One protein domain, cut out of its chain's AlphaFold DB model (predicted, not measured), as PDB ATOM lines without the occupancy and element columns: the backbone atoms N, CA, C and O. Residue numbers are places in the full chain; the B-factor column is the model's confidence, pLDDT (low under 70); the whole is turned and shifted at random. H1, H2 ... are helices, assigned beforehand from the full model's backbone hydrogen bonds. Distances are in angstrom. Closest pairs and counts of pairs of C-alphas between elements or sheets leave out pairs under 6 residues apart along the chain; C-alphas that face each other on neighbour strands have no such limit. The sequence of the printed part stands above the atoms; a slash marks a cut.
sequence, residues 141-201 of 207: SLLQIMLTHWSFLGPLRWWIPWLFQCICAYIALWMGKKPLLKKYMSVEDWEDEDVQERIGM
ATOM      1  N   SER A 141     -26.990 -11.878  34.708       89.56
ATOM      2  CA  SER A 141     -26.788 -11.562  36.123       89.56
ATOM      3  C   SER A 141     -25.557 -10.684  36.293       89.56
ATOM      4  O   SER A 141     -24.433 -11.180  36.235       89.56
ATOM      5  N   LEU A 142     -25.764  -9.392  36.571       84.19
ATOM      6  CA  LEU A 142     -24.672  -8.464  36.886       84.19
ATOM      7  C   LEU A 142     -23.821  -8.975  38.052       84.19
ATOM      8  O   LEU A 142     -22.605  -8.913  37.982       84.19
ATOM      9  N   LEU A 143     -24.439  -9.554  39.085       88.62
ATOM     10  CA  LEU A 143     -23.722 -10.137  40.223       88.62
ATOM     11  C   LEU A 143     -22.825 -11.311  39.808       88.62
ATOM     12  O   LEU A 143     -21.693 -11.397  40.270       88.62
ATOM     13  N   GLN A 144     -23.307 -12.188  38.918       87.75
ATOM     14  CA  GLN A 144     -22.491 -13.281  38.383       87.75
ATOM     15  C   GLN A 144     -21.338 -12.745  37.532       87.75
ATOM     16  O   GLN A 144     -20.214 -13.203  37.686       87.75
ATOM     17  N   ILE A 145     -21.600 -11.746  36.682       82.81
ATOM     18  CA  ILE A 145     -20.566 -11.090  35.875       82.81
ATOM     19  C   ILE A 145     -19.509 -10.479  36.801       82.81
ATOM     20  O   ILE A 145     -18.339 -10.804  36.663       82.81
ATOM     21  N   MET A 146     -19.899  -9.671  37.790       82.25
ATOM     22  CA  MET A 146     -18.954  -9.050  38.727       82.25
ATOM     23  C   MET A 146     -18.147 -10.089  39.519       82.25
ATOM     24  O   MET A 146     -16.973  -9.861  39.786       82.25
ATOM     25  N   LEU A 147     -18.746 -11.235  39.865       83.25
ATOM     26  CA  LEU A 147     -18.060 -12.311  40.579       83.25
ATOM     27  C   LEU A 147     -17.075 -13.086  39.706       83.25
ATOM     28  O   LEU A 147     -15.949 -13.326  40.130       83.25
ATOM     29  N   THR A 148     -17.462 -13.431  38.481       79.62
ATOM     30  CA  THR A 148     -16.561 -14.084  37.525       79.62
ATOM     31  C   THR A 148     -15.440 -13.135  37.072       79.62
ATOM     32  O   THR A 148     -14.339 -13.596  36.803       79.62
ATOM     33  N   HIS A 149     -15.671 -11.813  37.059       71.06
ATOM     34  CA  HIS A 149     -14.732 -10.796  36.557       71.06
ATOM     35  C   HIS A 149     -14.093  -9.907  37.634       71.06
ATOM     36  O   HIS A 149     -13.620  -8.822  37.288       71.06
ATOM     37  N   TRP A 150     -14.070 -10.312  38.908       56.03
ATOM     38  CA  TRP A 150     -13.630  -9.470  40.040       56.03
ATOM     39  C   TRP A 150     -12.306  -8.708  39.809       56.03
ATOM     40  O   TRP A 150     -12.085  -7.648  40.394       56.03
ATOM     41  N   SER A 151     -11.445  -9.200  38.915       49.66
ATOM     42  CA  SER A 151     -10.171  -8.572  38.559       49.66
ATOM     43  C   SER A 151     -10.036  -8.102  37.093       49.66
ATOM     44  O   SER A 151      -9.063  -7.410  36.804       49.66
ATOM     45  N   PHE A 152     -10.982  -8.393  36.182       51.41
ATOM     46  CA  PHE A 152     -10.740  -8.338  34.718       51.41
ATOM     47  C   PHE A 152     -11.859  -7.775  33.838       51.41
ATOM     48  O   PHE A 152     -11.874  -8.000  32.628       51.41
ATOM     49  N   LEU A 153     -12.795  -6.998  34.385       51.25
ATOM     50  CA  LEU A 153     -13.621  -6.152  33.517       51.25
ATOM     51  C   LEU A 153     -12.661  -5.270  32.692       51.25
ATOM     52  O   LEU A 153     -11.821  -4.592  33.265       51.25
ATOM     53  N   GLY A 154     -12.708  -5.327  31.361       51.69
ATOM     54  CA  GLY A 154     -11.835  -4.537  30.483       51.69
ATOM     55  C   GLY A 154     -12.130  -3.024  30.573       51.69
ATOM     56  O   GLY A 154     -12.192  -2.465  31.665       51.69
ATOM     57  N   PRO A 155     -12.380  -2.303  29.467       41.22
ATOM     58  CA  PRO A 155     -12.724  -0.873  29.504       41.22
ATOM     59  C   PRO A 155     -13.848  -0.508  30.506       41.22
ATOM     60  O   PRO A 155     -13.837   0.580  31.081       41.22
ATOM     61  N   LEU A 156     -14.766  -1.444  30.794       47.41
ATOM     62  CA  LEU A 156     -15.858  -1.289  31.765       47.41
ATOM     63  C   LEU A 156     -15.385  -1.153  33.230       47.41
ATOM     64  O   LEU A 156     -16.056  -0.491  34.023       47.41
ATOM     65  N   ARG A 157     -14.221  -1.712  33.601       54.59
ATOM     66  CA  ARG A 157     -13.640  -1.568  34.953       54.59
ATOM     67  C   ARG A 157     -13.326  -0.127  35.303       54.59
ATOM     68  O   ARG A 157     -13.383   0.232  36.472       54.59
ATOM     69  N   TRP A 158     -12.980   0.684  34.307       51.69
ATOM     70  CA  TRP A 158     -12.601   2.080  34.517       51.69
ATOM     71  C   TRP A 158     -13.811   2.989  34.712       51.69
ATOM     72  O   TRP A 158     -13.669   4.088  35.238       51.69
ATOM     73  N   TRP A 159     -15.001   2.537  34.308       57.72
ATOM     74  CA  TRP A 159     -16.248   3.292  34.452       57.72
ATOM     75  C   TRP A 159     -17.054   2.882  35.686       57.72
ATOM     76  O   TRP A 159     -17.855   3.670  36.182       57.72
ATOM     77  N   ILE A 160     -16.836   1.672  36.209       67.81
ATOM     78  CA  ILE A 160     -17.497   1.183  37.421       67.81
ATOM     79  C   ILE A 160     -16.517   1.292  38.597       67.81
ATOM     80  O   ILE A 160     -15.508   0.589  38.591       67.81
ATOM     81  N   PRO A 161     -16.791   2.107  39.635       77.00
ATOM     82  CA  PRO A 161     -15.905   2.241  40.789       77.00
ATOM     83  C   PRO A 161     -15.529   0.885  41.395       77.00
ATOM     84  O   PRO A 161     -16.401   0.045  41.616       77.00
ATOM     85  N   TRP A 162     -14.247   0.682  41.710       71.00
ATOM     86  CA  TRP A 162     -13.743  -0.596  42.233       71.00
ATOM     87  C   TRP A 162     -14.525  -1.072  43.464       71.00
ATOM     88  O   TRP A 162     -14.945  -2.219  43.529       71.00
ATOM     89  N   LEU A 163     -14.844  -0.151  44.379       79.69
ATOM     90  CA  LEU A 163     -15.665  -0.439  45.556       79.69
ATOM     91  C   LEU A 163     -17.043  -1.017  45.194       79.69
ATOM     92  O   LEU A 163     -17.529  -1.910  45.880       79.69
ATOM     93  N   PHE A 164     -17.668  -0.539  44.119       82.75
ATOM     94  CA  PHE A 164     -18.960  -1.055  43.674       82.75
ATOM     95  C   PHE A 164     -18.834  -2.479  43.125       82.75
ATOM     96  O   PHE A 164     -19.622  -3.342  43.506       82.75
ATOM     97  N   GLN A 165     -17.811  -2.747  42.306       77.50
ATOM     98  CA  GLN A 165     -17.508  -4.107  41.841       77.50
ATOM     99  C   GLN A 165     -17.288  -5.039  43.040       77.50
ATOM    100  O   GLN A 165     -17.854  -6.135  43.090       77.50
ATOM    101  N   CYS A 166     -16.562  -4.545  44.052       79.88
ATOM    102  CA  CYS A 166     -16.293  -5.294  45.266       79.88
ATOM    103  C   CYS A 166     -17.557  -5.633  46.063       79.88
ATOM    104  O   CYS A 166     -17.755  -6.759  46.517       79.88
ATOM    105  N   ILE A 167     -18.448  -4.658  46.218       85.50
ATOM    106  CA  ILE A 167     -19.727  -4.860  46.900       85.50
ATOM    107  C   ILE A 167     -20.584  -5.866  46.128       85.50
ATOM    108  O   ILE A 167     -21.134  -6.789  46.727       85.50
ATOM    109  N   CYS A 168     -20.676  -5.732  44.803       87.12
ATOM    110  CA  CYS A 168     -21.479  -6.627  43.978       87.12
ATOM    111  C   CYS A 168     -21.030  -8.082  44.092       87.12
ATOM    112  O   CYS A 168     -21.879  -8.949  44.300       87.12
ATOM    113  N   ALA A 169     -19.733  -8.382  43.993       83.31
ATOM    114  CA  ALA A 169     -19.344  -9.784  44.110       83.31
ATOM    115  C   ALA A 169     -19.384 -10.308  45.546       83.31
ATOM    116  O   ALA A 169     -19.683 -11.482  45.737       83.31
ATOM    117  N   TYR A 170     -19.192  -9.456  46.558       85.62
ATOM    118  CA  TYR A 170     -19.435  -9.862  47.941       85.62
ATOM    119  C   TYR A 170     -20.901 -10.270  48.153       85.62
ATOM    120  O   TYR A 170     -21.181 -11.328  48.713       85.62
ATOM    121  N   ILE A 171     -21.846  -9.482  47.630       89.62
ATOM    122  CA  ILE A 171     -23.273  -9.835  47.634       89.62
ATOM    123  C   ILE A 171     -23.507 -11.138  46.859       89.62
ATOM    124  O   ILE A 171     -24.250 -11.997  47.326       89.62
ATOM    125  N   ALA A 172     -22.858 -11.318  45.705       89.44
ATOM    126  CA  ALA A 172     -22.973 -12.537  44.909       89.44
ATOM    127  C   ALA A 172     -22.562 -13.787  45.707       89.44
ATOM    128  O   ALA A 172     -23.313 -14.764  45.737       89.44
ATOM    129  N   LEU A 173     -21.417 -13.733  46.395       87.50
ATOM    130  CA  LEU A 173     -20.943 -14.802  47.279       87.50
ATOM    131  C   LEU A 173     -21.921 -15.067  48.419       87.50
ATOM    132  O   LEU A 173     -22.230 -16.217  48.717       87.50
ATOM    133  N   TRP A 174     -22.457 -14.008  49.027       88.44
ATOM    134  CA  TRP A 174     -23.432 -14.130  50.110       88.44
ATOM    135  C   TRP A 174     -24.746 -14.779  49.653       88.44
ATOM    136  O   TRP A 174     -25.392 -15.493  50.414       88.44
ATOM    137  N   MET A 175     -25.101 -14.608  48.377       91.00
ATOM    138  CA  MET A 175     -26.208 -15.305  47.714       91.00
ATOM    139  C   MET A 175     -25.850 -16.730  47.247       91.00
ATOM    140  O   MET A 175     -26.650 -17.363  46.560       91.00
ATOM    141  N   GLY A 176     -24.659 -17.238  47.578       88.31
ATOM    142  CA  GLY A 176     -24.201 -18.584  47.224       88.31
ATOM    143  C   GLY A 176     -23.712 -18.742  45.781       88.31
ATOM    144  O   GLY A 176     -23.547 -19.872  45.317       88.31
ATOM    145  N   LYS A 177     -23.486 -17.642  45.047       89.50
ATOM    146  CA  LYS A 177     -22.869 -17.701  43.713       89.50
ATOM    147  C   LYS A 177     -21.386 -18.042  43.829       89.50
ATOM    148  O   LYS A 177     -20.749 -17.751  44.836       89.50
ATOM    149  N   LYS A 178     -20.840 -18.634  42.768       88.81
ATOM    150  CA  LYS A 178     -19.429 -19.028  42.666       88.81
ATOM    151  C   LYS A 178     -18.751 -18.296  41.504       88.81
ATOM    152  O   LYS A 178     -19.439 -17.971  40.532       88.81
ATOM    153  N   PRO A 179     -17.433 -18.031  41.586       82.81
ATOM    154  CA  PRO A 179     -16.683 -17.374  40.512       82.81
ATOM    155  C   PRO A 179     -16.659 -18.197  39.221       82.81
ATOM    156  O   PRO A 179     -16.794 -17.628  38.138       82.81
ATOM    157  N   LEU A 180     -16.574 -19.523  39.352       87.88
ATOM    158  CA  LEU A 180     -16.696 -20.489  38.261       87.88
ATOM    159  C   LEU A 180     -18.028 -21.241  38.361       87.88
ATOM    160  O   LEU A 180     -18.539 -21.502  39.456       87.88
ATOM    161  N   LEU A 181     -18.594 -21.601  37.214       89.31
ATOM    162  CA  LEU A 181     -19.882 -22.273  37.097       89.31
ATOM    163  C   LEU A 181     -19.668 -23.729  36.680       89.31
ATOM    164  O   LEU A 181     -19.242 -24.000  35.561       89.31
ATOM    165  N   LYS A 182     -20.065 -24.672  37.548       90.44
ATOM    166  CA  LYS A 182     -19.936 -26.125  37.307       90.44
ATOM    167  C   LYS A 182     -20.440 -26.560  35.936       90.44
ATOM    168  O   LYS A 182     -19.849 -27.421  35.305       90.44
ATOM    169  N   LYS A 183     -21.538 -25.959  35.476       92.56
ATOM    170  CA  LYS A 183     -22.159 -26.307  34.196       92.56
ATOM    171  C   LYS A 183     -21.273 -26.051  32.971       92.56
ATOM    172  O   LYS A 183     -21.563 -26.601  31.918       92.56
ATOM    173  N   TYR A 184     -20.245 -25.212  33.094       91.75
ATOM    174  CA  TYR A 184     -19.317 -24.883  32.010       91.75
ATOM    175  C   TYR A 184     -17.979 -25.589  32.139       91.75
ATOM    176  O   TYR A 184     -17.051 -25.234  31.424       91.75
ATOM    177  N   MET A 185     -17.855 -26.546  33.052       89.12
ATOM    178  CA  MET A 185     -16.610 -27.245  33.337       89.12
ATOM    179  C   MET A 185     -16.817 -28.743  33.159       89.12
ATOM    180  O   MET A 185     -17.935 -29.243  33.315       89.12
ATOM    181  N   SER A 186     -15.743 -29.458  32.826       90.00
ATOM    182  CA  SER A 186     -15.765 -30.915  32.903       90.00
ATOM    183  C   SER A 186     -15.864 -31.362  34.365       90.00
ATOM    184  O   SER A 186     -15.709 -30.561  35.293       90.00
ATOM    185  N   VAL A 187     -16.167 -32.641  34.584       90.56
ATOM    186  CA  VAL A 187     -16.204 -33.189  35.945       90.56
ATOM    187  C   VAL A 187     -14.803 -33.156  36.544       90.56
ATOM    188  O   VAL A 187     -14.652 -32.747  37.687       90.56
ATOM    189  N   GLU A 188     -13.799 -33.485  35.738       90.19
ATOM    190  CA  GLU A 188     -12.388 -33.491  36.106       90.19
ATOM    191  C   GLU A 188     -11.918 -32.087  36.505       90.19
ATOM    192  O   GLU A 188     -11.385 -31.913  37.593       90.19
ATOM    193  N   ASP A 189     -12.209 -31.071  35.682       91.00
ATOM    194  CA  ASP A 189     -11.885 -29.674  35.994       91.00
ATOM    195  C   ASP A 189     -12.637 -29.195  37.237       91.00
ATOM    196  O   ASP A 189     -12.132 -28.392  38.011       91.00
ATOM    197  N   TRP A 190     -13.889 -29.626  37.419       91.25
ATOM    198  CA  TRP A 190     -14.653 -29.233  38.594       91.25
ATOM    199  C   TRP A 190     -14.107 -29.881  39.863       91.25
ATOM    200  O   TRP A 190     -14.166 -29.249  40.905       91.25
ATOM    201  N   GLU A 191     -13.632 -31.119  39.815       90.81
ATOM    202  CA  GLU A 191     -13.122 -31.847  40.984       90.81
ATOM    203  C   GLU A 191     -11.663 -31.518  41.326       90.81
ATOM    204  O   GLU A 191     -11.220 -31.860  42.421       90.81
ATOM    205  N   ASP A 192     -10.959 -30.817  40.438       90.06
ATOM    206  CA  ASP A 192      -9.597 -30.328  40.644       90.06
ATOM    207  C   ASP A 192      -9.452 -29.489  41.931       90.06
ATOM    208  O   ASP A 192     -10.302 -28.652  42.261       90.06
ATOM    209  N   GLU A 193      -8.373 -29.734  42.683       87.06
ATOM    210  CA  GLU A 193      -8.152 -29.120  43.997       87.06
ATOM    211  C   GLU A 193      -7.985 -27.598  43.902       87.06
ATOM    212  O   GLU A 193      -8.597 -26.878  44.698       87.06
ATOM    213  N   ASP A 194      -7.259 -27.097  42.898       84.25
ATOM    214  CA  ASP A 194      -7.013 -25.663  42.705       84.25
ATOM    215  C   ASP A 194      -8.321 -24.947  42.335       84.25
ATOM    216  O   ASP A 194      -8.633 -23.846  42.814       84.25
ATOM    217  N   VAL A 195      -9.165 -25.611  41.536       86.62
ATOM    218  CA  VAL A 195     -10.513 -25.128  41.208       86.62
ATOM    219  C   VAL A 195     -11.410 -25.113  42.441       86.62
ATOM    220  O   VAL A 195     -12.090 -24.106  42.684       86.62
ATOM    221  N   GLN A 196     -11.434 -26.196  43.223       88.12
ATOM    222  CA  GLN A 196     -12.209 -26.264  44.464       88.12
ATOM    223  C   GLN A 196     -11.769 -25.183  45.456       88.12
ATOM    224  O   GLN A 196     -12.616 -24.556  46.106       88.12
ATOM    225  N   GLU A 197     -10.472 -24.890  45.519       83.88
ATOM    226  CA  GLU A 197      -9.953 -23.792  46.318       83.88
ATOM    227  C   GLU A 197     -10.488 -22.454  45.799       83.88
ATOM    228  O   GLU A 197     -11.089 -21.688  46.562       83.88
ATOM    229  N   ARG A 198     -10.349 -22.184  44.496       80.94
ATOM    230  CA  ARG A 198     -10.781 -20.932  43.850       80.94
ATOM    231  C   ARG A 198     -12.272 -20.661  44.036       80.94
ATOM    232  O   ARG A 198     -12.652 -19.525  44.315       80.94
ATOM    233  N   ILE A 199     -13.136 -21.676  43.942       82.44
ATOM    234  CA  ILE A 199     -14.579 -21.504  44.206       82.44
ATOM    235  C   ILE A 199     -14.903 -21.334  45.694       82.44
ATOM    236  O   ILE A 199     -15.949 -20.771  46.022       82.44
ATOM    237  N   GLY A 200     -14.029 -21.821  46.578       72.31
ATOM    238  CA  GLY A 200     -14.036 -21.546  48.014       72.31
ATOM    239  C   GLY A 200     -13.346 -20.228  48.384       72.31
ATOM    240  O   GLY A 200     -13.330 -19.876  49.561       72.31
ATOM    241  N   MET A 201     -12.786 -19.519  47.388       65.88
ATOM    242  CA  MET A 201     -12.024 -18.266  47.483       65.88
ATOM    243  C   MET A 201     -11.001 -18.238  48.631       65.88
ATOM    244  O   MET A 201     -10.803 -17.217  49.289       65.88
TER     245      MET A 201
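AT A GLANCE: This is residues 141 to 201 of the 207 residues of an uncharacterized protein of Fonsecaea multimorphosa (UniProt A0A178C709). Picture two small helical parts strung end to end: in one, H1 and the longest helix, H3, meet at about a right angle while the short H2 lies off toward one end of the long axis; in the other, H4 and H5 follow each other closely toward the opposite end. A long link without a named helix joins the two parts. The printed part has 61 residues with five named helices, H1 to H5 in order along the chain, and no named strand, and its class is all helix. It is only just compact, close to loose, with a radius of gyration of the C-alphas of 12.5 A, and elongated, spanning 37 by 24 by 19 A.

HOW THE PARTS SIT: Begin with H1, residues 142 to 148, which touches H3, residues 162 to 174; look at the C-alphas of Leu 147 and Ala 169, the closest pair at 4.5 A. Their lines stand about perpendicular, at 89 degrees. H2, residues 155 to 158, is apart from H1 and meets H3 only through their tight link. Farther along, H4, residues 187 to 191, is close to but not clearly touching H5, residues 193 to 199; their closest C-alphas, Trp 190 and Gln 196, are 7.0 A apart. H1 and H3 are both apart from H5. In H1, H3, H4 and H5 every O i to N i+4 pair is within hydrogen-bond range; H2 is too short for such a pair.

IN THESE COORDINATES: Find C-alpha 142 at (-24.672, -8.464, 36.886); from there H1 runs 9.9 A to Thr 148. H2 spans Pro 155 to Trp 158. H3 runs 18.4 A from Trp 162 to C-alpha 174 at (-23.432, -14.130, 50.110). H4 spans Val 187 to Glu 191, and H5 runs 10.0 A from Glu 193 to C-alpha 199 at (-14.579, -21.504, 44.206).

THE WHOLE: Look for the two C-alphas farthest apart at Trp 159 and Glu 188, 37.0 A. The printed part has no cut. The link from H3 to H4, residues 175 to 186, is long, and residues 183 to 189, of which 187 to 189 belong to H4, stand free. In this predicted model the mean pLDDT of the printed part is 79.4, with residues 150 to 160 and residue 201 under 70.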